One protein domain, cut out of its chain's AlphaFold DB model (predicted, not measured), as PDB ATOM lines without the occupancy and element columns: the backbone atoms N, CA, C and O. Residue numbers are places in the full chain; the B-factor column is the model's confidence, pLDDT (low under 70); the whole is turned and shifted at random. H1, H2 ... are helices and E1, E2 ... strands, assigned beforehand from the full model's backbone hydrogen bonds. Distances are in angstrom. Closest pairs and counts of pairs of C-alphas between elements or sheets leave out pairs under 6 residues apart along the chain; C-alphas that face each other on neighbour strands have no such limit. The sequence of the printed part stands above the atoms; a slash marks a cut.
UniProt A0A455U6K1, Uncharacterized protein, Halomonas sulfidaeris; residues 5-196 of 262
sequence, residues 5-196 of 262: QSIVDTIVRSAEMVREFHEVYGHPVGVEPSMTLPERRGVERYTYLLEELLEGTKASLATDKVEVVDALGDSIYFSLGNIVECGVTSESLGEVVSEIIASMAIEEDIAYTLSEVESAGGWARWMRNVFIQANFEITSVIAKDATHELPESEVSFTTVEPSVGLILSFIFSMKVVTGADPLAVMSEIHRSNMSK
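Overview. This is residues 5 to 196 of the 262 residues of an uncharacterized protein of Halomonas sulfidaeris (UniProt A0A455U6K1). Four long helices, H2, H3, H6 and H7, stand side by side as a bundle, and a layer of H1 and H8, side by side and running the same way, crosses it over H3. H4 packs beside H1, H5 crosses the end of the bundle where H7 ends and H6 begins, and the short strands E1 and E2 pair at the opposite end. The printed part has 192 residues with eight named helices and two named strands, in the order H1 E1 H2 H3 H4 H5 H6 E2 H7 H8; the sheet E1 - E2 is antiparallel. The class is mostly helix, and the whole is compact, with a radius of gyration of the C-alphas of 16.5 A and spans of 48 by 38 by 35 A.

Arrangement. H1, residues 5 to 25, with its residues 14 to 22 alone, touches H3, residues 65 to 85, at a steep tilt of 69 degrees, only just short of about perpendicular; the closest C-alphas, of Ala 15 and Leu 80, are 5.6 A apart. E1, residues 36 to 38, is the antiparallel neighbour of E2, residues 156 to 158, with N 157 and O 37 at 3.1 A, within hydrogen-bond range. H2, residues 39 to 61, forms a helical hairpin with H3, at 13 degrees; C-alphas 56 and 71 are closest, 4.9 A. H4, residues 90 to 101, touches H1, with C-alphas 12 and 90 closest, 5.2 A. H5, residues 106 to 119, touches H6, residues 123 to 145, only at the corner, with C-alphas 117 and 123 closest, 5.4 A. H6 touches H2, opposite ways at 18 degrees, with C-alphas 60 and 124 closest, 4.9 A. H7, residues 160 to 178, is the hub, touching five helices, among them H3, with C-alphas 76 and 167 closest, 5.3 A, and H6, with C-alphas 123 and 177 closest, 6.2 A. H8, residues 182 to 194, touches H1, the same way at 6 degrees, with C-alphas 10 and 183 closest, 5.1 A. In H1 to H8 every O i to N i+4 pair is within hydrogen-bond range.

Along the chain. H1 begins at C-alpha 5, (144.008, 137.410, 111.674), and is 30.0 A long; H2 is 32.7 A, H3 30.3 A, H6 33.7 A and H7 26.0 A. H8 ends at C-alpha 194, (141.483, 122.280, 133.195).

Size, cuts and confidence. The C-alphas farthest apart, of Glu 118 and Pro 151, are 48.3 A apart. The printed part has no cut, and no link is long. The mean pLDDT of the printed part is 89.9; residues 141 to 157 are under 70.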
ATOM      1  N   GLN A   5     143.100 137.483 110.536       95.38
ATOM      2  CA  GLN A   5     144.008 137.410 111.674       95.38
ATOM      3  C   GLN A   5     143.324 136.834 112.918       95.38
ATOM      4  O   GLN A   5     143.876 135.938 113.541       95.38
ATOM      5  N   SER A   6     142.099 137.266 113.250       95.81
ATOM      6  CA  SER A   6     141.411 136.719 114.426       95.81
ATOM      7  C   SER A   6     141.088 135.231 114.280       95.81
ATOM      8  O   SER A   6     141.044 134.529 115.283       95.81
ATOM      9  N   ILE A   7     140.847 134.742 113.056       95.88
ATOM     10  CA  ILE A   7     140.651 133.310 112.780       95.88
ATOM     11  C   ILE A   7     141.943 132.539 113.060       95.88
ATOM     12  O   ILE A   7     141.908 131.576 113.824       95.88
ATOM     13  N   VAL A   8     143.073 132.987 112.496       96.62
ATOM     14  CA  VAL A   8     144.391 132.374 112.731       96.62
ATOM     15  C   VAL A   8     144.704 132.365 114.224       96.62
ATOM     16  O   VAL A   8     144.948 131.300 114.786       96.62
ATOM     17  N   ASP A   9     144.595 133.516 114.889       97.44
ATOM     18  CA  ASP A   9     144.874 133.654 116.320       97.44
ATOM     19  C   ASP A   9     143.983 132.731 117.162       97.44
ATOM     20  O   ASP A   9     144.454 132.118 118.118       97.44
ATOM     21  N   THR A  10     142.698 132.606 116.806       97.88
ATOM     22  CA  THR A  10     141.769 131.711 117.505       97.88
ATOM     23  C   THR A  10     142.214 130.261 117.374       97.88
ATOM     24  O   THR A  10     142.304 129.568 118.385       97.88
ATOM     25  N   ILE A  11     142.500 129.792 116.156       97.44
ATOM     26  CA  ILE A  11     142.853 128.388 115.907       97.44
ATOM     27  C   ILE A  11     144.190 128.041 116.562       97.44
ATOM     28  O   ILE A  11     144.270 127.045 117.279       97.44
ATOM     29  N   VAL A  12     145.213 128.878 116.371       97.88
ATOM     30  CA  VAL A  12     146.565 128.669 116.912       97.88
ATOM     31  C   VAL A  12     146.531 128.619 118.439       97.88
ATOM     32  O   VAL A  12     146.982 127.639 119.030       97.88
ATOM     33  N   ARG A  13     145.913 129.611 119.091       98.44
ATOM     34  CA  ARG A  13     145.831 129.647 120.561       98.44
ATOM     35  C   ARG A  13     144.979 128.515 121.124       98.44
ATOM     36  O   ARG A  13     145.291 127.979 122.182       98.44
ATOM     37  N   SER A  14     143.915 128.129 120.422       98.50
ATOM     38  CA  SER A  14     143.100 126.983 120.831       98.50
ATOM     39  C   SER A  14     143.877 125.671 120.697       98.50
ATOM     40  O   SER A  14     143.750 124.803 121.554       98.50
ATOM     41  N   ALA A  15     144.720 125.518 119.670       97.75
ATOM     42  CA  ALA A  15     145.589 124.352 119.526       97.75
ATOM     43  C   ALA A  15     146.600 124.254 120.677       97.75
ATOM     44  O   ALA A  15     146.832 123.168 121.201       97.75
ATOM     45  N   GLU A  16     147.155 125.386 121.117       98.44
ATOM     46  CA  GLU A  16     148.053 125.463 122.277       98.44
ATOM     47  C   GLU A  16     147.345 125.059 123.576       98.44
ATOM     48  O   GLU A  16     147.869 124.232 124.318       98.44
ATOM     49  N   MET A  17     146.123 125.552 123.806       98.69
ATOM     50  CA  MET A  17     145.271 125.143 124.932       98.69
ATOM     51  C   MET A  17     144.983 123.634 124.920       98.69
ATOM     52  O   MET A  17     145.047 122.950 125.944       98.69
ATOM     53  N   VAL A  18     144.665 123.078 123.750       98.12
ATOM     54  CA  VAL A  18     144.388 121.643 123.609       98.12
ATOM     55  C   VAL A  18     145.660 120.816 123.810       98.12
ATOM     56  O   VAL A  18     145.603 119.763 124.448       98.12
ATOM     57  N   ARG A  19     146.814 121.300 123.341       97.62
ATOM     58  CA  ARG A  19     148.118 120.684 123.601       97.62
ATOM     59  C   ARG A  19     148.448 120.681 125.090       97.62
ATOM     60  O   ARG A  19     148.777 119.616 125.603       97.62
ATOM     61  N   GLU A  20     148.265 121.802 125.786       97.19
ATOM     62  CA  GLU A  20     148.416 121.879 127.245       97.19
ATOM     63  C   GLU A  20     147.527 120.839 127.936       97.19
ATOM     64  O   GLU A  20     147.993 120.077 128.782       97.19
ATOM     65  N   PHE A  21     146.257 120.741 127.539       97.06
ATOM     66  CA  PHE A  21     145.356 119.725 128.079       97.06
ATOM     67  C   PHE A  21     145.868 118.303 127.813       97.06
ATOM     68  O   PHE A  21     145.854 117.463 128.714       97.06
ATOM     69  N   HIS A  22     146.343 118.006 126.603       95.69
ATOM     70  CA  HIS A  22     146.902 116.694 126.298       95.69
ATOM     71  C   HIS A  22     148.120 116.379 127.176       95.69
ATOM     72  O   HIS A  22     148.170 115.300 127.766       95.69
ATOM     73  N   GLU A  23     149.050 117.317 127.335       94.56
ATOM     74  CA  GLU A  23     150.245 117.160 128.171       94.56
ATOM     75  C   GLU A  23     149.874 116.955 129.648       94.56
ATOM     76  O   GLU A  23     150.304 115.984 130.278       94.56
ATOM     77  N   VAL A  24     148.994 117.803 130.185       94.50
ATOM     78  CA  VAL A  24     148.545 117.748 131.580       94.50
ATOM     79  C   VAL A  24     147.852 116.430 131.887       94.50
ATOM     80  O   VAL A  24     148.218 115.739 132.842       94.50
ATOM     81  N   TYR A  25     146.891 116.025 131.060       93.81
ATOM     82  CA  TYR A  25     146.123 114.810 131.304       93.81
ATOM     83  C   TYR A  25     146.842 113.547 130.814       93.81
ATOM     84  O   TYR A  25     146.441 112.443 131.189       93.81
ATOM     85  N   GLY A  26     147.943 113.655 130.069       91.25
ATOM     86  CA  GLY A  26     148.661 112.516 129.495       91.25
ATOM     87  C   GLY A  26     147.859 111.852 128.375       91.25
ATOM     88  O   GLY A  26     147.646 110.639 128.393       91.25
ATOM     89  N   HIS A  27     147.297 112.655 127.475       92.06
ATOM     90  CA  HIS A  27     146.824 112.199 126.172       92.06
ATOM     91  C   HIS A  27     147.965 112.286 125.148       92.06
ATOM     92  O   HIS A  27     148.913 113.043 125.358       92.06
ATOM     93  N   PRO A  28     147.900 111.513 124.051       92.06
ATOM     94  CA  PRO A  28     148.949 111.525 123.039       92.06
ATOM     95  C   PRO A  28     149.192 112.918 122.439       92.06
ATOM     96  O   PRO A  28     148.246 113.623 122.084       92.06
ATOM     97  N   VAL A  29     150.464 113.281 122.295       94.00
ATOM     98  CA  VAL A  29     150.946 114.450 121.548       94.00
ATOM     99  C   VAL A  29     151.963 113.926 120.546       94.00
ATOM    100  O   VAL A  29     152.915 113.247 120.942       94.00
ATOM    101  N   GLY A  30     151.744 114.180 119.259       89.62
ATOM    102  CA  GLY A  30     152.676 113.741 118.229       89.62
ATOM    103  C   GLY A  30     153.987 114.518 118.326       89.62
ATOM    104  O   GLY A  30     153.990 115.714 118.608       89.62
ATOM    105  N   VAL A  31     155.106 113.825 118.120       85.69
ATOM    106  CA  VAL A  31     156.445 114.443 118.121       85.69
ATOM    107  C   VAL A  31     156.801 114.975 116.732       85.69
ATOM    108  O   VAL A  31     157.514 115.963 116.624       85.69
ATOM    109  N   GLU A  32     156.266 114.339 115.690       83.75
ATOM    110  CA  GLU A  32     156.465 114.692 114.287       83.75
ATOM    111  C   GLU A  32     155.114 114.671 113.557       83.75
ATOM    112  O   GLU A  32     154.274 113.824 113.889       83.75
ATOM    113  N   PRO A  33     154.893 115.542 112.555       83.44
ATOM    114  CA  PRO A  33     153.669 115.546 111.764       83.44
ATOM    115  C   PRO A  33     153.468 114.222 111.008       83.44
ATOM    116  O   PRO A  33     154.137 113.965 110.009       83.44
ATOM    117  N   SER A  34     152.523 113.384 111.442       76.25
ATOM    118  CA  SER A  34     152.130 112.171 110.702       76.25
ATOM    119  C   SER A  34     150.898 112.384 109.823       76.25
ATOM    120  O   SER A  34     150.592 111.529 109.002       76.25
ATOM    121  N   MET A  35     150.178 113.506 110.000       76.56
ATOM    122  CA  MET A  35     148.862 113.835 109.409       76.56
ATOM    123  C   MET A  35     147.782 112.753 109.562       76.56
ATOM    124  O   MET A  35     146.674 112.924 109.048       76.56
ATOM    125  N   THR A  36     148.086 111.654 110.251       80.00
ATOM    126  CA  THR A  36     147.253 110.465 110.277       80.00
ATOM    127  C   THR A  36     147.177 109.827 111.656       80.00
ATOM    128  O   THR A  36     148.071 109.990 112.490       80.00
ATOM    129  N   LEU A  37     146.086 109.102 111.900       81.12
ATOM    130  CA  LEU A  37     145.884 108.276 113.092       81.12
ATOM    131  C   LEU A  37     145.696 106.807 112.694       81.12
ATOM    132  O   LEU A  37     145.108 106.554 111.637       81.12
ATOM    133  N   PRO A  38     146.111 105.846 113.546       82.31
ATOM    134  CA  PRO A  38     145.752 104.441 113.370       82.31
ATOM    135  C   PRO A  38     144.236 104.274 113.251       82.31
ATOM    136  O   PRO A  38     143.494 104.968 113.947       82.31
ATOM    137  N   GLU A  39     143.774 103.329 112.433       78.38
ATOM    138  CA  GLU A  39     142.352 103.187 112.095       78.38
ATOM    139  C   GLU A  39     141.441 103.144 113.333       78.38
ATOM    140  O   GLU A  39     140.585 104.008 113.523       78.38
ATOM    141  N   ARG A  40     141.683 102.197 114.247       81.44
ATOM    142  CA  ARG A  40     140.905 102.073 115.490       81.44
ATOM    143  C   ARG A  40     140.855 103.385 116.275       81.44
ATOM    144  O   ARG A  40     139.801 103.765 116.780       81.44
ATOM    145  N   ARG A  41     141.990 104.083 116.367       83.75
ATOM    146  CA  ARG A  41     142.091 105.363 117.072       83.75
ATOM    147  C   ARG A  41     141.288 106.443 116.353       83.75
ATOM    148  O   ARG A  41     140.580 107.195 117.012       83.75
ATOM    149  N   GLY A  42     141.349 106.495 115.024       82.19
ATOM    150  CA  GLY A  42     140.523 107.382 114.210       82.19
ATOM    151  C   GLY A  42     139.029 107.142 114.430       82.19
ATOM    152  O   GLY A  42     138.310 108.086 114.738       82.19
ATOM    153  N   VAL A  43     138.572 105.886 114.379       82.25
ATOM    154  CA  VAL A  43     137.161 105.513 114.608       82.25
ATOM    155  C   VAL A  43     136.685 105.891 116.015       82.25
ATOM    156  O   VAL A  43     135.617 106.492 116.165       82.25
ATOM    157  N   GLU A  44     137.476 105.587 117.050       83.81
ATOM    158  CA  GLU A  44     137.180 105.997 118.431       83.81
ATOM    159  C   GLU A  44     137.021 107.519 118.522       83.81
ATOM    160  O   GLU A  44     136.065 108.018 119.118       83.81
ATOM    161  N   ARG A  45     137.933 108.266 117.888       86.12
ATOM    162  CA  ARG A  45     137.905 109.724 117.922       86.12
ATOM    163  C   ARG A  45     136.710 110.300 117.161       86.12
ATOM    164  O   ARG A  45     136.028 111.177 117.683       86.12
ATOM    165  N   TYR A  46     136.380 109.776 115.989       85.25
ATOM    166  CA  TYR A  46     135.181 110.211 115.279       85.25
ATOM    167  C   TYR A  46     133.897 109.913 116.049       85.25
ATOM    168  O   TYR A  46     132.989 110.733 116.021       85.25
ATOM    169  N   THR A  47     133.823 108.793 116.773       85.56
ATOM    170  CA  THR A  47     132.643 108.475 117.593       85.56
ATOM    171  C   THR A  47     132.382 109.567 118.632       85.56
ATOM    172  O   THR A  47     131.249 110.019 118.752       85.56
ATOM    173  N   TYR A  48     133.422 110.058 119.315       89.19
ATOM    174  CA  TYR A  48     133.279 111.176 120.254       89.19
ATOM    175  C   TYR A  48     132.860 112.470 119.556       89.19
ATOM    176  O   TYR A  48     131.943 113.136 120.017       89.19
ATOM    177  N   LEU A  49     133.452 112.798 118.405       91.56
ATOM    178  CA  LEU A  49     133.031 113.975 117.643       91.56
ATOM    179  C   LEU A  49     131.554 113.887 117.218       91.56
ATOM    180  O   LEU A  49     130.834 114.878 117.279       91.56
ATOM    181  N   LEU A  50     131.075 112.706 116.820       92.19
ATOM    182  CA  LEU A  50     129.669 112.487 116.470       92.19
ATOM    183  C   LEU A  50     128.722 112.687 117.665       92.19
ATOM    184  O   LEU A  50     127.595 113.145 117.457       92.19
ATOM    185  N   GLU A  51     129.160 112.370 118.889       92.44
ATOM    186  CA  GLU A  51     128.414 112.679 120.117       92.44
ATOM    187  C   GLU A  51     128.228 114.201 120.258       92.44
ATOM    188  O   GLU A  51     127.086 114.654 120.352       92.44
ATOM    189  N   GLU A  52     129.300 114.991 120.125       94.81
ATOM    190  CA  GLU A  52     129.247 116.463 120.234       94.81
ATOM    191  C   GLU A  52     128.371 117.109 119.142       94.81
ATOM    192  O   GLU A  52     127.541 117.987 119.400       94.81
ATOM    193  N   LEU A  53     128.466 116.625 117.898       96.25
ATOM    194  CA  LEU A  53     127.630 117.112 116.792       96.25
ATOM    195  C   LEU A  53     126.140 116.806 117.008       96.25
ATOM    196  O   LEU A  53     125.258 117.578 116.604       96.25
ATOM    197  N   LEU A  54     125.830 115.672 117.643       96.81
ATOM    198  CA  LEU A  54     124.465 115.326 118.019       96.81
ATOM    199  C   LEU A  54     123.947 116.244 119.134       96.81
ATOM    200  O   LEU A  54     122.776 116.635 119.088       96.81
ATOM    201  N   GLU A  55     124.780 116.603 120.110       97.56
ATOM    202  CA  GLU A  55     124.436 117.593 121.139       97.56
ATOM    203  C   GLU A  55     124.126 118.957 120.514       97.56
ATOM    204  O   GLU A  55     123.044 119.503 120.749       97.56
ATOM    205  N   GLY A  56     124.956 119.426 119.578       98.06
ATOM    206  CA  GLY A  56     124.701 120.654 118.819       98.06
ATOM    207  C   GLY A  56     123.402 120.619 118.003       98.06
ATOM    208  O   GLY A  56     122.647 121.598 117.954       98.06
ATOM    209  N   THR A  57     123.070 119.464 117.415       98.31
ATOM    210  CA  THR A  57     121.789 119.255 116.714       98.31
ATOM    211  C   THR A  57     120.598 119.374 117.672       98.31
ATOM    212  O   THR A  57     119.601 120.026 117.342       98.31
ATOM    213  N   LYS A  58     120.686 118.769 118.865       98.50
ATOM    214  CA  LYS A  58     119.641 118.840 119.900       98.50
ATOM    215  C   LYS A  58     119.482 120.262 120.439       98.50
ATOM    216  O   LYS A  58     118.351 120.735 120.525       98.50
ATOM    217  N   ALA A  59     120.583 120.953 120.722       98.25
ATOM    218  CA  ALA A  59     120.575 122.343 121.172       98.25
ATOM    219  C   ALA A  59     119.937 123.269 120.124       98.25
ATOM    220  O   ALA A  59     119.068 124.082 120.440       98.25
ATOM    221  N   SER A  60     120.262 123.056 118.844       98.06
ATOM    222  CA  SER A  60     119.649 123.787 117.730       98.06
ATOM    223  C   SER A  60     118.134 123.554 117.645       98.06
ATOM    224  O   SER A  60     117.372 124.496 117.443       98.06
ATOM    225  N   LEU A  61     117.667 122.314 117.839       98.00
ATOM    226  CA  LEU A  61     116.232 121.993 117.895       98.00
ATOM    227  C   LEU A  61     115.530 122.633 119.099       98.00
ATOM    228  O   LEU A  61     114.375 123.036 118.983       98.00
ATOM    229  N   ALA A  62     116.226 122.738 120.229       98.19
ATOM    230  CA  ALA A  62     115.746 123.404 121.433       98.19
ATOM    231  C   ALA A  62     115.832 124.939 121.356       98.19
ATOM    232  O   ALA A  62     115.377 125.617 122.273       98.19
ATOM    233  N   THR A  63     116.388 125.500 120.274       97.31
ATOM    234  CA  THR A  63     116.703 126.934 120.139       97.31
ATOM    235  C   THR A  63     117.587 127.469 121.273       97.31
ATOM    236  O   THR A  63     117.568 128.659 121.580       97.31
ATOM    237  N   ASP A  64     118.387 126.589 121.877       97.62
ATOM    238  CA  ASP A  64     119.304 126.927 122.957       97.62
ATOM    239  C   ASP A  64     120.639 127.377 122.365       97.62
ATOM    240  O   ASP A  64     121.489 126.578 121.974       97.62
ATOM    241  N   LYS A  65     120.797 128.694 122.242       97.00
ATOM    242  CA  LYS A  65     121.984 129.292 121.629       97.00
ATOM    243  C   LYS A  65     123.241 129.069 122.479       97.00
ATOM    244  O   LYS A  65     124.321 128.984 121.907       97.00
ATOM    245  N   VAL A  66     123.110 128.963 123.804       97.62
ATOM    246  CA  VAL A  66     124.249 128.746 124.711       97.62
ATOM    247  C   VAL A  66     124.791 127.334 124.526       97.62
ATOM    248  O   VAL A  66     125.982 127.171 124.284       97.62
ATOM    249  N   GLU A  67     123.916 126.331 124.525       98.06
ATOM    250  CA  GLU A  67     124.320 124.935 124.315       98.06
ATOM    251  C   GLU A  67     124.765 124.674 122.857       98.06
ATOM    252  O   GLU A  67     125.616 123.826 122.611       98.06
ATOM    253  N   VAL A  68     124.284 125.445 121.866       98.44
ATOM    254  CA  VAL A  68     124.858 125.421 120.502       98.44
ATOM    255  C   VAL A  68     126.312 125.898 120.493       98.44
ATOM    256  O   VAL A  68     127.137 125.324 119.784       98.44
ATOM    257  N   VAL A  69     126.631 126.951 121.248       98.38
ATOM    258  CA  VAL A  69     127.996 127.494 121.337       98.38
ATOM    259  C   VAL A  69     128.920 126.532 122.083       98.38
ATOM    260  O   VAL A  69     130.055 126.358 121.643       98.38
ATOM    261  N   ASP A  70     128.422 125.871 123.132       98.31
ATOM    262  CA  ASP A  70     129.125 124.793 123.845       98.31
ATOM    263  C   ASP A  70     129.489 123.661 122.873       98.31
ATOM    264  O   ASP A  70     130.666 123.386 122.661       98.31
ATOM    265  N   ALA A  71     128.505 123.128 122.138       98.25
ATOM    266  CA  ALA A  71     128.719 122.043 121.177       98.25
ATOM    267  C   ALA A  71     129.663 122.413 120.016       98.25
ATOM    268  O   ALA A  71     130.449 121.579 119.556       98.25
ATOM    269  N   LEU A  72     129.612 123.660 119.522       98.44
ATOM    270  CA  LEU A  72     130.582 124.155 118.537       98.44
ATOM    271  C   LEU A  72     131.998 124.158 119.118       98.44
ATOM    272  O   LEU A  72     132.933 123.698 118.462       98.44
ATOM    273  N   GLY A  73     132.155 124.685 120.332       98.19
ATOM    274  CA  GLY A  73     133.441 124.786 121.002       98.19
ATOM    275  C   GLY A  73     134.032 123.423 121.365       98.19
ATOM    276  O   GLY A  73     135.205 123.191 121.082       98.19
ATOM    277  N   ASP A  74     133.228 122.495 121.885       97.69
ATOM    278  CA  ASP A  74     133.659 121.126 122.192       97.69
ATOM    279  C   ASP A  74     134.052 120.361 120.924       97.69
ATOM    280  O   ASP A  74     135.098 119.705 120.896       97.69
ATOM    281  N   SER A  75     133.317 120.547 119.823       97.12
ATOM    282  CA  SER A  75     133.703 119.985 118.523       97.12
ATOM    283  C   SER A  75     135.038 120.548 118.015       97.12
ATOM    284  O   SER A  75     135.889 119.791 117.549       97.12
ATOM    285  N   ILE A  76     135.267 121.864 118.140       97.88
ATOM    286  CA  ILE A  76     136.551 122.498 117.785       97.88
ATOM    287  C   ILE A  76     137.678 121.952 118.671       97.88
ATOM    288  O   ILE A  76     138.730 121.564 118.159       97.88
ATOM    289  N   TYR A  77     137.465 121.898 119.990       97.25
ATOM    290  CA  TYR A  77     138.430 121.392 120.969       97.25
ATOM    291  C   TYR A  77     138.835 119.953 120.636       97.25
ATOM    292  O   TYR A  77     140.016 119.597 120.648       97.25
ATOM    293  N   PHE A  78     137.849 119.137 120.270       94.44
ATOM    294  CA  PHE A  78     138.048 117.757 119.875       94.44
ATOM    295  C   PHE A  78     138.862 117.622 118.580       94.44
ATOM    296  O   PHE A  78     139.853 116.881 118.548       94.44
ATOM    297  N   SER A  79     138.479 118.351 117.526       94.44
ATOM    298  CA  SER A  79     139.164 118.346 116.228       94.44
ATOM    299  C   SER A  79     140.610 118.834 116.336       94.44
ATOM    300  O   SER A  79     141.510 118.224 115.761       94.44
ATOM    301  N   LEU A  80     140.868 119.869 117.136       96.00
ATOM    302  CA  LEU A  80     142.227 120.320 117.447       96.00
ATOM    303  C   LEU A  80     143.034 119.246 118.179       96.00
ATOM    304  O   LEU A  80     144.226 119.089 117.927       96.00
ATOM    305  N   GLY A  81     142.391 118.443 119.024       94.19
ATOM    306  CA  GLY A  81     143.051 117.319 119.673       94.19
ATOM    307  C   GLY A  81     143.528 116.257 118.676       94.19
ATOM    308  O   GLY A  81     144.499 115.560 118.972       94.19
ATOM    309  N   ASN A  82     142.860 116.093 117.525       91.81
ATOM    310  CA  ASN A  82     143.330 115.198 116.459       91.81
ATOM    311  C   ASN A  82     144.625 115.753 115.860       91.81
ATOM    312  O   ASN A  82     145.597 115.022 115.704       91.81
ATOM    313  N   ILE A  83     144.641 117.058 115.579       92.69
ATOM    314  CA  ILE A  83     145.781 117.779 115.003       92.69
ATOM    315  C   ILE A  83     147.003 117.704 115.937       92.69
ATOM    316  O   ILE A  83     148.099 117.369 115.487       92.69
ATOM    317  N   VAL A  84     146.798 117.917 117.243       94.62
ATOM    318  CA  VAL A  84     147.838 117.781 118.282       94.62
ATOM    319  C   VAL A  84     148.365 116.344 118.377       94.62
ATOM    320  O   VAL A  84     149.575 116.133 118.477       94.62
ATOM    321  N   GLU A  85     147.488 115.336 118.336       93.38
ATOM    322  CA  GLU A  85     147.906 113.925 118.368       93.38
ATOM    323  C   GLU A  85     148.704 113.536 117.111       93.38
ATOM    324  O   GLU A  85     149.651 112.761 117.210       93.38
ATOM    325  N   CYS A  86     148.394 114.136 115.960       90.56
ATOM    326  CA  CYS A  86     149.145 113.968 114.715       90.56
ATOM    327  C   CYS A  86     150.466 114.753 114.662       90.56
ATOM    328  O   CYS A  86     151.139 114.691 113.638       90.56
ATOM    329  N   GLY A  87     150.838 115.492 115.714       90.75
ATOM    330  CA  GLY A  87     152.133 116.176 115.823       90.75
ATOM    331  C   GLY A  87     152.259 117.468 115.021       90.75
ATOM    332  O   GLY A  87     153.367 117.961 114.827       90.75
ATOM    333  N   VAL A  88     151.145 118.035 114.553       91.31
ATOM    334  CA  VAL A  88     151.154 119.345 113.891       91.31
ATOM    335  C   VAL A  88     151.336 120.433 114.951       91.31
ATOM    336  O   VAL A  88     150.568 120.518 115.912       91.31
ATOM    337  N   THR A  89     152.359 121.268 114.781       91.56
ATOM    338  CA  THR A  89     152.657 122.375 115.698       91.56
ATOM    339  C   THR A  89     151.684 123.537 115.498       91.56
ATOM    340  O   THR A  89     151.064 123.672 114.442       91.56
ATOM    341  N   SER A  90     151.556 124.412 116.503       92.62
ATOM    342  CA  SER A  90     150.730 125.621 116.386       92.62
ATOM    343  C   SER A  90     151.247 126.571 115.294       92.62
ATOM    344  O   SER A  90     150.443 127.199 114.609       92.62
ATOM    345  N   GLU A  91     152.564 126.600 115.062       92.12
ATOM    346  CA  GLU A  91     153.209 127.334 113.965       92.12
ATOM    347  C   GLU A  91     152.784 126.797 112.591       92.12
ATOM    348  O   GLU A  91     152.186 127.534 111.808       92.12
ATOM    349  N   SER A  92     152.987 125.500 112.326       91.75
ATOM    350  CA  SER A  92     152.599 124.883 111.048       91.75
ATOM    351  C   SER A  92     151.089 124.934 110.815       91.75
ATOM    352  O   SER A  92     150.632 125.123 109.690       91.75
ATOM    353  N   LEU A  93     150.285 124.809 111.876       92.81
ATOM    354  CA  LEU A  93     148.840 124.995 111.783       92.81
ATOM    355  C   LEU A  93     148.486 126.428 111.368       92.81
ATOM    356  O   LEU A  93     147.597 126.619 110.540       92.81
ATOM    357  N   GLY A  94     149.180 127.429 111.913       94.50
ATOM    358  CA  GLY A  94     149.003 128.830 111.540       94.50
ATOM    359  C   GLY A  94     149.292 129.088 110.061       94.50
ATOM    360  O   GLY A  94     148.532 129.812 109.416       94.50
ATOM    361  N   GLU A  95     150.332 128.461 109.507       93.50
ATOM    362  CA  GLU A  95     150.665 128.525 108.077       93.50
ATOM    363  C   GLU A  95     149.549 127.919 107.217       93.50
ATOM    364  O   GLU A  95     148.991 128.611 106.365       93.50
ATOM    365  N   VAL A  96     149.140 126.678 107.513       91.31
ATOM    366  CA  VAL A  96     148.065 125.976 106.787       91.31
ATOM    367  C   VAL A  96     146.757 126.766 106.825       91.31
ATOM    368  O   VAL A  96     146.099 126.950 105.801       91.31
ATOM    369  N   VAL A  97     146.371 127.280 107.996       93.69
ATOM    370  CA  VAL A  97     145.166 128.108 108.132       93.69
ATOM    371  C   VAL A  97     145.301 129.384 107.308       93.69
ATOM    372  O   VAL A  97     144.360 129.743 106.603       93.69
ATOM    373  N   SER A  98     146.451 130.060 107.367       95.00
ATOM    374  CA  SER A  98     146.692 131.298 106.618       95.00
ATOM    375  C   SER A  98     146.576 131.086 105.110       95.00
ATOM    376  O   SER A  98     145.993 131.928 104.425       95.00
ATOM    377  N   GLU A  99     147.071 129.958 104.600       93.62
ATOM    378  CA  GLU A  99     146.932 129.566 103.197       93.62
ATOM    379  C   GLU A  99     145.470 129.312 102.816       93.62
ATOM    380  O   GLU A  99     144.987 129.876 101.831       93.62
ATOM    381  N   ILE A 100     144.735 128.540 103.624       90.38
ATOM    382  CA  ILE A 100     143.323 128.211 103.367       90.38
ATOM    383  C   ILE A 100     142.458 129.474 103.338       90.38
ATOM    384  O   ILE A 100     141.612 129.631 102.457       90.38
ATOM    385  N   ILE A 101     142.674 130.402 104.272       92.56
ATOM    386  CA  ILE A 101     141.854 131.615 104.374       92.56
ATOM    387  C   ILE A 101     142.351 132.762 103.481       92.56
ATOM    388  O   ILE A 101     141.723 133.827 103.437       92.56
ATOM    389  N   ALA A 102     143.466 132.590 102.762       93.38
ATOM    390  CA  ALA A 102     144.064 133.642 101.940       93.38
ATOM    391  C   ALA A 102     143.070 134.182 100.902       93.38
ATOM    392  O   ALA A 102     142.976 135.398 100.716       93.38
ATOM    393  N   SER A 103     142.271 133.298 100.303       89.12
ATOM    394  CA  SER A 103     141.253 133.626  99.300       89.12
ATOM    395  C   SER A 103     139.887 134.006  99.879       89.12
ATOM    396  O   SER A 103     139.055 134.507  99.127       89.12
ATOM    397  N   MET A 104     139.650 133.822 101.186       90.94
ATOM    398  CA  MET A 104     138.354 134.137 101.799       90.94
ATOM    399  C   MET A 104     138.023 135.623 101.672       90.94
ATOM    400  O   MET A 104     138.868 136.494 101.927       90.94
ATOM    401  N   ALA A 105     136.774 135.905 101.329       93.75
ATOM    402  CA  ALA A 105     136.237 137.244 101.180       93.75
ATOM    403  C   ALA A 105     135.290 137.475 102.364       93.75
ATOM    404  O   ALA A 105     134.096 137.229 102.282       93.75
ATOM    405  N   ILE A 106     135.861 137.833 103.524       91.75
ATOM    406  CA  ILE A 106     135.163 137.737 104.820       91.75
ATOM    407  C   ILE A 106     133.825 138.481 104.828       91.75
ATOM    408  O   ILE A 106     132.855 137.969 105.379       91.75
ATOM    409  N   GLU A 107     133.764 139.686 104.267       92.25
ATOM    410  CA  GLU A 107     132.535 140.483 104.281       92.25
ATOM    411  C   GLU A 107     131.450 139.844 103.405       92.25
ATOM    412  O   GLU A 107     130.290 139.755 103.814       92.25
ATOM    413  N   GLU A 108     131.836 139.331 102.238       94.81
ATOM    414  CA  GLU A 108     130.972 138.602 101.317       94.81
ATOM    415  C   GLU A 108     130.504 137.265 101.905       94.81
ATOM    416  O   GLU A 108     129.315 136.958 101.844       94.81
ATOM    417  N   ASP A 109     131.402 136.509 102.539       92.69
ATOM    418  CA  ASP A 109     131.101 135.232 103.193       92.69
ATOM    419  C   ASP A 109     130.132 135.431 104.373       92.69
ATOM    420  O   ASP A 109     129.217 134.626 104.584       92.69
ATOM    421  N   ILE A 110     130.278 136.530 105.130       94.12
ATOM    422  CA  ILE A 110     129.336 136.911 106.196       94.12
ATOM    423  C   ILE A 110     127.969 137.224 105.593       94.12
ATOM    424  O   ILE A 110     126.962 136.694 106.065       94.12
ATOM    425  N   ALA A 111     127.917 138.073 104.563       95.00
ATOM    426  CA  ALA A 111     126.663 138.455 103.921       95.00
ATOM    427  C   ALA A 111     125.936 137.235 103.337       95.00
ATOM    428  O   ALA A 111     124.732 137.072 103.548       95.00
ATOM    429  N   TYR A 112     126.679 136.346 102.676       94.62
ATOM    430  CA  TYR A 112     126.166 135.086 102.159       94.62
ATOM    431  C   TYR A 112     125.600 134.214 103.283       94.62
ATOM    432  O   TYR A 112     124.438 133.814 103.231       94.62
ATOM    433  N   THR A 113     126.359 134.006 104.358       93.81
ATOM    434  CA  THR A 113     125.921 133.187 105.498       93.81
ATOM    435  C   THR A 113     124.653 133.730 106.150       93.81
ATOM    436  O   THR A 113     123.731 132.968 106.430       93.81
ATOM    437  N   LEU A 114     124.556 135.045 106.355       95.38
ATOM    438  CA  LEU A 114     123.346 135.666 106.902       95.38
ATOM    439  C   LEU A 114     122.137 135.484 105.969       95.38
ATOM    440  O   LEU A 114     121.034 135.229 106.453       95.38
ATOM    441  N   SER A 115     122.343 135.532 104.648       96.88
ATOM    442  CA  SER A 115     121.284 135.253 103.667       96.88
ATOM    443  C   SER A 115     120.828 133.787 103.677       96.88
ATOM    444  O   SER A 115     119.635 133.502 103.559       96.88
ATOM    445  N   GLU A 116     121.748 132.845 103.901       96.88
ATOM    446  CA  GLU A 116     121.437 131.420 104.051       96.88
ATOM    447  C   GLU A 116     120.706 131.143 105.371       96.88
ATOM    448  O   GLU A 116     119.775 130.337 105.415       96.88
ATOM    449  N   VAL A 117     121.075 131.843 106.449       96.88
ATOM    450  CA  VAL A 117     120.370 131.793 107.738       96.88
ATOM    451  C   VAL A 117     118.922 132.263 107.581       96.88
ATOM    452  O   VAL A 117     118.005 131.609 108.088       96.88
ATOM    453  N   GLU A 118     118.695 133.361 106.858       96.75
ATOM    454  CA  GLU A 118     117.350 133.854 106.548       96.75
ATOM    455  C   GLU A 118     116.573 132.844 105.691       96.75
ATOM    456  O   GLU A 118     115.458 132.455 106.047       96.75
ATOM    457  N   SER A 119     117.193 132.336 104.623       97.50
ATOM    458  CA  SER A 119     116.595 131.357 103.701       97.50
ATOM    459  C   SER A 119     116.243 130.031 104.382       97.50
ATOM    460  O   SER A 119     115.235 129.398 104.058       97.50
ATOM    461  N   ALA A 120     117.028 129.617 105.379       96.06
ATOM    462  CA  ALA A 120     116.747 128.449 106.203       96.06
ATOM    463  C   ALA A 120     115.548 128.655 107.150       96.06
ATOM    464  O   ALA A 120     115.040 127.679 107.707       96.06
ATOM    465  N   GLY A 121     115.063 129.887 107.326       96.19
ATOM    466  CA  GLY A 121     113.991 130.236 108.258       96.19
ATOM    467  C   GLY A 121     114.482 130.536 109.676       96.19
ATOM    468  O   GLY A 121     113.725 130.353 110.627       96.19
ATOM    469  N   GLY A 122     115.739 130.963 109.825       96.31
ATOM    470  CA  GLY A 122     116.326 131.417 111.084       96.31
ATOM    471  C   GLY A 122     117.540 130.610 111.546       96.31
ATOM    472  O   GLY A 122     117.778 129.473 111.122       96.31
ATOM    473  N   TRP A 123     118.291 131.206 112.476       96.38
ATOM    474  CA  TRP A 123     119.593 130.716 112.944       96.38
ATOM    475  C   TRP A 123     119.551 129.273 113.455       96.38
ATOM    476  O   TRP A 123     120.415 128.474 113.113       96.38
ATOM    477  N   ALA A 124     118.517 128.906 114.215       97.38
ATOM    478  CA  ALA A 124     118.415 127.585 114.829       97.38
ATOM    479  C   ALA A 124     118.269 126.473 113.780       97.38
ATOM    480  O   ALA A 124     118.886 125.413 113.875       97.38
ATOM    481  N   ARG A 125     117.481 126.727 112.726       97.69
ATOM    482  CA  ARG A 125     117.313 125.781 111.619       97.69
ATOM    483  C   ARG A 125     118.583 125.670 110.783       97.69
ATOM    484  O   ARG A 125     118.929 124.562 110.378       97.69
ATOM    485  N   TRP A 126     119.261 126.788 110.550       97.81
ATOM    486  CA  TRP A 126     120.539 126.804 109.852       97.81
ATOM    487  C   TRP A 126     121.620 126.036 110.629       97.81
ATOM    488  O   TRP A 126     122.195 125.099 110.084       97.81
ATOM    489  N   MET A 127     121.798 126.316 111.928       97.88
ATOM    490  CA  MET A 127     122.755 125.609 112.795       97.88
ATOM    491  C   MET A 127     122.485 124.108 112.853       97.88
ATOM    492  O   MET A 127     123.403 123.303 112.721       97.88
ATOM    493  N   ARG A 128     121.213 123.710 112.965       97.56
ATOM    494  CA  ARG A 128     120.829 122.298 112.896       97.56
ATOM    495  C   ARG A 128     121.314 121.649 111.597       97.56
ATOM    496  O   ARG A 128     121.810 120.529 111.630       97.56
ATOM    497  N   ASN A 129     121.154 122.326 110.460       96.56
ATOM    498  CA  ASN A 129     121.607 121.800 109.175       96.56
ATOM    499  C   ASN A 129     123.142 121.721 109.108       96.56
ATOM    500  O   ASN A 129     123.648 120.737 108.584       96.56
ATOM    501  N   VAL A 130     123.867 122.691 109.681       96.31
ATOM    502  CA  VAL A 130     125.338 122.657 109.795       96.31
ATOM    503  C   VAL A 130     125.806 121.424 110.570       96.31
ATOM    504  O   VAL A 130     126.639 120.673 110.067       96.31
ATOM    505  N   PHE A 131     125.233 121.153 111.747       97.25
ATOM    506  CA  PHE A 131     125.594 119.968 112.532       97.25
ATOM    507  C   PHE A 131     125.235 118.651 111.827       97.25
ATOM    508  O   PHE A 131     126.031 117.712 111.833       97.25
ATOM    509  N   ILE A 132     124.065 118.578 111.181       94.94
ATOM    510  CA  ILE A 132     123.651 117.393 110.411       94.94
ATOM    511  C   ILE A 132     124.596 117.151 109.230       94.94
ATOM    512  O   ILE A 132     124.984 116.009 108.988       94.94
ATOM    513  N   GLN A 133     124.975 118.208 108.511       93.62
ATOM    514  CA  GLN A 133     125.884 118.116 107.373       93.62
ATOM    515  C   GLN A 133     127.275 117.648 107.814       93.62
ATOM    516  O   GLN A 133     127.795 116.695 107.238       93.62
ATOM    517  N   ALA A 134     127.831 118.234 108.881       92.88
ATOM    518  CA  ALA A 134     129.112 117.811 109.444       92.88
ATOM    519  C   ALA A 134     129.096 116.327 109.858       92.88
ATOM    520  O   ALA A 134     130.014 115.574 109.537       92.88
ATOM    521  N   ASN A 135     128.019 115.881 110.513       89.81
ATOM    522  CA  ASN A 135     127.838 114.479 110.892       89.81
ATOM    523  C   ASN A 135     127.802 113.558 109.656       89.81
ATOM    524  O   ASN A 135     128.488 112.531 109.620       89.81
ATOM    525  N   PHE A 136     127.054 113.943 108.616       87.56
ATOM    526  CA  PHE A 136     126.979 113.184 107.369       87.56
ATOM    527  C   PHE A 136     128.346 113.067 106.682       87.56
ATOM    528  O   PHE A 136     128.732 111.972 106.272       87.56
ATOM    529  N   GLU A 137     129.093 114.166 106.589       85.62
ATOM    530  CA  GLU A 137     130.427 114.194 105.985       85.62
ATOM    531  C   GLU A 137     131.401 113.279 106.728       85.62
ATOM    532  O   GLU A 137     132.002 112.403 106.102       85.62
ATOM    533  N   ILE A 138     131.477 113.393 108.056       81.88
ATOM    534  CA  ILE A 138     132.336 112.547 108.898       81.88
ATOM    535  C   ILE A 138     131.963 111.071 108.753       81.88
ATOM    536  O   ILE A 138     132.826 110.229 108.504       81.88
ATOM    537  N   THR A 139     130.671 110.749 108.838       80.69
ATOM    538  CA  THR A 139     130.190 109.370 108.683       80.69
ATOM    539  C   THR A 139     130.534 108.812 107.300       80.69
ATOM    540  O   THR A 139     130.897 107.644 107.172       80.69
ATOM    541  N   SER A 140     130.464 109.642 106.253       76.44
ATOM    542  CA  SER A 140     130.789 109.225 104.888       76.44
ATOM    543  C   SER A 140     132.270 108.895 104.688       76.44
ATOM    544  O   SER A 140     132.580 108.004 103.898       76.44
ATOM    545  N   VAL A 141     133.175 109.574 105.404       69.94
ATOM    546  CA  VAL A 141     134.616 109.275 105.390       69.94
ATOM    547  C   VAL A 141     134.855 107.900 106.009       69.94
ATOM    548  O   VAL A 141     135.410 107.025 105.353       69.94
ATOM    549  N   ILE A 142     134.307 107.660 107.203       68.75
ATOM    550  CA  ILE A 142     134.437 106.374 107.908       68.75
ATOM    551  C   ILE A 142     133.878 105.220 107.063       68.75
ATOM    552  O   ILE A 142     134.492 104.163 106.956       68.75
ATOM    553  N   ALA A 143     132.718 105.421 106.432       66.00
ATOM    554  CA  ALA A 143     132.079 104.387 105.626       66.00
ATOM    555  C   ALA A 143     132.867 104.026 104.354       66.00
ATOM    556  O   ALA A 143     132.810 102.877 103.928       66.00
ATOM    557  N   LYS A 144     133.579 104.978 103.732       64.12
ATOM    558  CA  LYS A 144     134.414 104.712 102.546       64.12
ATOM    559  C   LYS A 144     135.666 103.908 102.886       64.12
ATOM    560  O   LYS A 144     136.065 103.066 102.084       64.12
ATOM    561  N   ASP A 145     136.226 104.135 104.067       57.72
ATOM    562  CA  ASP A 145     137.425 103.432 104.522       57.72
ATOM    563  C   ASP A 145     137.090 102.016 105.035       57.72
ATOM    564  O   ASP A 145     137.873 101.091 104.846       57.72
ATOM    565  N   ALA A 146     135.873 101.797 105.551       56.97
ATOM    566  CA  ALA A 146     135.410 100.497 106.052       56.97
ATOM    567  C   ALA A 146     135.054  99.450 104.968       56.97
ATOM    568  O   ALA A 146     134.802  98.291 105.302       56.97
ATOM    569  N   THR A 147     134.970  99.816 103.681       51.91
ATOM    570  CA  THR A 147     134.597  98.875 102.598       51.91
ATOM    571  C   THR A 147     135.772  98.136 101.964       51.91
ATOM    572  O   THR A 147     135.546  97.283 101.103       51.91
ATOM    573  N   HIS A 148     137.009  98.420 102.373       50.06
ATOM    574  CA  HIS A 148     138.178  97.678 101.917       50.06
ATOM    575  C   HIS A 148     138.701  96.785 103.053       50.06
ATOM    576  O   HIS A 148     139.091  97.286 104.101       50.06
ATOM    577  N   GLU A 149     138.739  95.461 102.846       46.00
ATOM    578  CA  GLU A 149     139.557  94.560 103.674       46.00
ATOM    579  C   GLU A 149     141.031  94.910 103.427       46.00
ATOM    580  O   GLU A 149     141.656  94.421 102.484       46.00
ATOM    581  N   LEU A 150     141.573  95.823 104.228       47.47
ATOM    582  CA  LEU A 150     142.967  96.246 104.161       47.47
ATOM    583  C   LEU A 150     143.726  95.694 105.372       47.47
ATOM    584  O   LEU A 150     143.160  95.579 106.459       47.47
ATOM    585  N   PRO A 151     145.001  95.311 105.204       49.75
ATOM    586  CA  PRO A 151     145.815  94.827 106.312       49.75
ATOM    587  C   PRO A 151     145.934  95.903 107.407       49.75
ATOM    588  O   PRO A 151     146.256  97.052 107.113       49.75
ATOM    589  N   GLU A 152     145.733  95.500 108.671       50.69
ATOM    590  CA  GLU A 152     145.693  96.362 109.878       50.69
ATOM    591  C   GLU A 152     146.891  97.328 110.032       50.69
ATOM    592  O   GLU A 152     146.827  98.280 110.807       50.69
ATOM    593  N   SER A 153     147.999  97.092 109.324       51.66
ATOM    594  CA  SER A 153     149.247  97.851 109.441       51.66
ATOM    595  C   SER A 153     149.416  99.021 108.462       51.66
ATOM    596  O   SER A 153     150.403  99.741 108.594       51.66
ATOM    597  N   GLU A 154     148.529  99.214 107.478       50.44
ATOM    598  CA  GLU A 154     148.733 100.215 106.407       50.44
ATOM    599  C   GLU A 154     147.631 101.285 106.294       50.44
ATOM    600  O   GLU A 154     147.782 102.229 105.518       50.44
ATOM    601  N   VAL A 155     146.548 101.194 107.075       51.22
ATOM    602  CA  VAL A 155     145.422 102.142 106.991       51.22
ATOM    603  C   VAL A 155     145.543 103.233 108.047       51.22
ATOM    604  O   VAL A 155     145.681 102.969 109.243       51.22
ATOM    605  N   SER A 156     145.472 104.485 107.601       62.69
ATOM    606  CA  SER A 156     145.553 105.645 108.481       62.69
ATOM    607  C   SER A 156     144.614 106.752 108.001       62.69
ATOM    608  O   SER A 156     144.470 106.966 106.799       62.69
ATOM    609  N   PHE A 157     143.953 107.435 108.935       60.56
ATOM    610  CA  PHE A 157     142.980 108.485 108.615       60.56
ATOM    611  C   PHE A 157     143.674 109.831 108.433       60.56
ATOM    612  O   PHE A 157     144.219 110.325 109.412       60.56
ATOM    613  N   THR A 158     143.602 110.467 107.261       71.50
ATOM    614  CA  THR A 158     144.080 111.854 107.083       71.50
ATOM    615  C   THR A 158     143.235 112.819 107.917       71.50
ATOM    616  O   THR A 158     142.026 112.915 107.717       71.50
ATOM    617  N   THR A 159     143.855 113.548 108.849       73.38
ATOM    618  CA  THR A 159     143.118 114.340 109.850       73.38
ATOM    619  C   THR A 159     143.172 115.846 109.635       73.38
ATOM    620  O   THR A 159     142.215 116.526 109.995       73.38
ATOM    621  N   VAL A 160     144.253 116.392 109.071       73.94
ATOM    622  CA  VAL A 160     144.553 117.831 109.189       73.94
ATOM    623  C   VAL A 160     143.600 118.703 108.372       73.94
ATOM    624  O   VAL A 160     142.834 119.456 108.964       73.94
ATOM    625  N   GLU A 161     143.587 118.591 107.041       76.12
ATOM    626  CA  GLU A 161     142.734 119.444 106.193       76.12
ATOM    627  C   GLU A 161     141.230 119.303 106.501       76.12
ATOM    628  O   GLU A 161     140.578 120.335 106.684       76.12
ATOM    629  N   PRO A 162     140.660 118.082 106.654       79.75
ATOM    630  CA  PRO A 162     139.252 117.938 107.028       79.75
ATOM    631  C   PRO A 162     138.935 118.573 108.387       79.75
ATOM    632  O   PRO A 162     137.906 119.233 108.537       79.75
ATOM    633  N   SER A 163     139.834 118.426 109.371       85.62
ATOM    634  CA  SER A 163     139.650 119.043 110.689       85.62
ATOM    635  C   SER A 163     139.724 120.564 110.607       85.62
ATOM    636  O   SER A 163     138.900 121.233 111.221       85.62
ATOM    637  N   VAL A 164     140.660 121.128 109.834       88.69
ATOM    638  CA  VAL A 164     140.780 122.584 109.671       88.69
ATOM    639  C   VAL A 164     139.538 123.164 108.995       88.69
ATOM    640  O   VAL A 164     139.014 124.166 109.475       88.69
ATOM    641  N   GLY A 165     139.007 122.516 107.953       90.06
ATOM    642  CA  GLY A 165     137.756 122.937 107.311       90.06
ATOM    643  C   GLY A 165     136.569 122.964 108.282       90.06
ATOM    644  O   GLY A 165     135.836 123.954 108.340       90.06
ATOM    645  N   LEU A 166     136.420 121.919 109.104       91.81
ATOM    646  CA  LEU A 166     135.379 121.848 110.132       91.81
ATOM    647  C   LEU A 166     135.547 122.941 111.199       91.81
ATOM    648  O   LEU A 166     134.594 123.652 111.515       91.81
ATOM    649  N   ILE A 167     136.768 123.109 111.718       95.94
ATOM    650  CA  ILE A 167     137.101 124.129 112.722       95.94
ATOM    651  C   ILE A 167     136.788 125.530 112.186       95.94
ATOM    652  O   ILE A 167     136.163 126.327 112.884       95.94
ATOM    653  N   LEU A 168     137.176 125.829 110.942       94.50
ATOM    654  CA  LEU A 168     136.891 127.109 110.293       94.50
ATOM    655  C   LEU A 168     135.385 127.358 110.189       94.50
ATOM    656  O   LEU A 168     134.917 128.423 110.595       94.50
ATOM    657  N   SER A 169     134.628 126.366 109.710       93.81
ATOM    658  CA  SER A 169     133.166 126.442 109.620       93.81
ATOM    659  C   SER A 169     132.528 126.728 110.983       93.81
ATOM    660  O   SER A 169     131.641 127.579 111.094       93.81
ATOM    661  N   PHE A 170     133.011 126.090 112.051       97.19
ATOM    662  CA  PHE A 170     132.459 126.252 113.397       97.19
ATOM    663  C   PHE A 170     132.852 127.566 114.064       97.19
ATOM    664  O   PHE A 170     131.985 128.210 114.651       97.19
ATOM    665  N   ILE A 171     134.095 128.030 113.917       96.25
ATOM    666  CA  ILE A 171     134.520 129.363 114.377       96.25
ATOM    667  C   ILE A 171     133.698 130.448 113.680       96.25
ATOM    668  O   ILE A 171     133.213 131.387 114.320       96.25
ATOM    669  N   PHE A 172     133.513 130.307 112.368       94.31
ATOM    670  CA  PHE A 172     132.740 131.252 111.579       94.31
ATOM    671  C   PHE A 172     131.267 131.252 111.998       94.31
ATOM    672  O   PHE A 172     130.719 132.309 112.310       94.31
ATOM    673  N   SER A 173     130.650 130.071 112.103       95.19
ATOM    674  CA  SER A 173     129.265 129.899 112.562       95.19
ATOM    675  C   SER A 173     129.057 130.463 113.966       95.19
ATOM    676  O   SER A 173     128.120 131.228 114.196       95.19
ATOM    677  N   MET A 174     129.969 130.161 114.896       96.62
ATOM    678  CA  MET A 174     129.943 130.684 116.258       96.62
ATOM    679  C   MET A 174     129.902 132.211 116.234       96.62
ATOM    680  O   MET A 174     129.009 132.810 116.833       96.62
ATOM    681  N   LYS A 175     130.787 132.861 115.470       95.62
ATOM    682  CA  LYS A 175     130.814 134.322 115.449       95.62
ATOM    683  C   LYS A 175     129.628 134.945 114.719       95.62
ATOM    684  O   LYS A 175     129.044 135.900 115.225       95.62
ATOM    685  N   VAL A 176     129.309 134.460 113.525       94.38
ATOM    686  CA  VAL A 176     128.350 135.112 112.621       94.38
ATOM    687  C   VAL A 176     126.911 134.842 113.035       94.38
ATOM    688  O   VAL A 176     126.081 135.743 112.968       94.38
ATOM    689  N   VAL A 177     126.618 133.628 113.498       94.62
ATOM    690  CA  VAL A 177     125.243 133.192 113.766       94.62
ATOM    691  C   VAL A 177     124.855 133.391 115.223       94.62
ATOM    692  O   VAL A 177     123.706 133.723 115.513       94.62
ATOM    693  N   THR A 178     125.802 133.221 116.147       95.06
ATOM    694  CA  THR A 178     125.524 133.372 117.584       95.06
ATOM    695  C   THR A 178     125.998 134.711 118.139       95.06
ATOM    696  O   THR A 178     125.493 135.157 119.163       95.06
ATOM    697  N   GLY A 179     126.956 135.368 117.476       95.38
ATOM    698  CA  GLY A 179     127.584 136.604 117.943       95.38
ATOM    699  C   GLY A 179     128.729 136.399 118.942       95.38
ATOM    700  O   GLY A 179     129.505 137.343 119.157       95.38
ATOM    701  N   ALA A 180     128.872 135.193 119.506       97.12
ATOM    702  CA  ALA A 180     129.894 134.858 120.494       97.12
ATOM    703  C   ALA A 180     131.314 135.034 119.937       97.12
ATOM    704  O   ALA A 180     131.557 134.849 118.746       97.12
ATOM    705  N   ASP A 181     132.253 135.455 120.785       97.31
ATOM    706  CA  ASP A 181     133.670 135.543 120.425       97.31
ATOM    707  C   ASP A 181     134.315 134.149 120.514       97.31
ATOM    708  O   ASP A 181     134.424 133.622 121.626       97.31
ATOM    709  N   PRO A 182     134.761 133.559 119.387       98.06
ATOM    710  CA  PRO A 182     135.313 132.212 119.380       98.06
ATOM    711  C   PRO A 182     136.473 132.021 120.348       98.06
ATOM    712  O   PRO A 182     136.513 131.031 121.069       98.06
ATOM    713  N   LEU A 183     137.387 132.983 120.444       98.12
ATOM    714  CA  LEU A 183     138.545 132.837 121.319       98.12
ATOM    715  C   LEU A 183     138.157 132.909 122.802       98.12
ATOM    716  O   LEU A 183     138.739 132.199 123.624       98.12
ATOM    717  N   ALA A 184     137.166 133.732 123.150       98.31
ATOM    718  CA  ALA A 184     136.643 133.792 124.512       98.31
ATOM    719  C   ALA A 184     135.941 132.481 124.900       98.31
ATOM    720  O   ALA A 184     136.179 131.964 125.991       98.31
ATOM    721  N   VAL A 185     135.143 131.916 123.988       98.56
ATOM    722  CA  VAL A 185     134.478 130.618 124.180       98.56
ATOM    723  C   VAL A 185     135.511 129.508 124.364       98.56
ATOM    724  O   VAL A 185     135.452 128.785 125.357       98.56
ATOM    725  N   MET A 186     136.509 129.418 123.479       98.69
ATOM    726  CA  MET A 186     137.565 128.405 123.583       98.69
ATOM    727  C   MET A 186     138.368 128.539 124.881       98.69
ATOM    728  O   MET A 186     138.700 127.531 125.502       98.69
ATOM    729  N   SER A 187     138.622 129.769 125.338       98.69
ATOM    730  CA  SER A 187     139.297 130.021 126.617       98.69
ATOM    731  C   SER A 187     138.480 129.524 127.816       98.69
ATOM    732  O   SER A 187     139.042 128.921 128.730       98.69
ATOM    733  N   GLU A 188     137.161 129.740 127.821       98.56
ATOM    734  CA  GLU A 188     136.286 129.284 128.910       98.56
ATOM    735  C   GLU A 188     136.095 127.761 128.900       98.56
ATOM    736  O   GLU A 188     136.154 127.122 129.954       98.56
ATOM    737  N   ILE A 189     135.959 127.152 127.719       98.38
ATOM    738  CA  ILE A 189     135.933 125.689 127.567       98.38
ATOM    739  C   ILE A 189     137.246 125.087 128.059       98.38
ATOM    740  O   ILE A 189     137.238 124.127 128.835       98.38
ATOM    741  N   HIS A 190     138.383 125.673 127.683       98.50
ATOM    742  CA  HIS A 190     139.677 125.230 128.175       98.50
ATOM    743  C   HIS A 190     139.773 125.357 129.704       98.50
ATOM    744  O   HIS A 190     140.107 124.379 130.372       98.50
ATOM    745  N   ARG A 191     139.384 126.495 130.296       98.19
ATOM    746  CA  ARG A 191     139.341 126.679 131.760       98.19
ATOM    747  C   ARG A 191     138.469 125.622 132.448       98.19
ATOM    748  O   ARG A 191     138.902 125.015 133.431       98.19
ATOM    749  N   SER A 192     137.270 125.367 131.924       98.00
ATOM    750  CA  SER A 192     136.368 124.301 132.381       98.00
ATOM    751  C   SER A 192     137.062 122.939 132.325       98.00
ATOM    752  O   SER A 192     137.109 122.221 133.327       98.00
ATOM    753  N   ASN A 193     137.699 122.607 131.201       97.12
ATOM    754  CA  ASN A 193     138.436 121.360 131.014       97.12
ATOM    755  C   ASN A 193     139.615 121.210 131.986       97.12
ATOM    756  O   ASN A 193     139.792 120.134 132.561       97.12
ATOM    757  N   MET A 194     140.369 122.276 132.242       96.31
ATOM    758  CA  MET A 194     141.483 122.280 133.195       96.31
ATOM    759  C   MET A 194     141.021 122.209 134.656       96.31
ATOM    760  O   MET A 194     141.744 121.681 135.497       96.31
ATOM    761  N   SER A 195     139.788 122.628 134.963       96.19
ATOM    762  CA  SER A 195     139.212 122.520 136.314       96.19
ATOM    763  C   SER A 195     138.896 121.084 136.760       96.19
ATOM    764  O   SER A 195     138.495 120.875 137.903       96.19
ATOM    765  N   LYS A 196     139.077 120.079 135.883       95.94
ATOM    766  CA  LYS A 196     138.884 118.657 136.221       95.94
ATOM    767  C   LYS A 196     140.009 118.094 137.102       95.94
ATOM    768  O   LYS A 196     139.771 117.081 137.758       95.94
TER     769      LYS A 196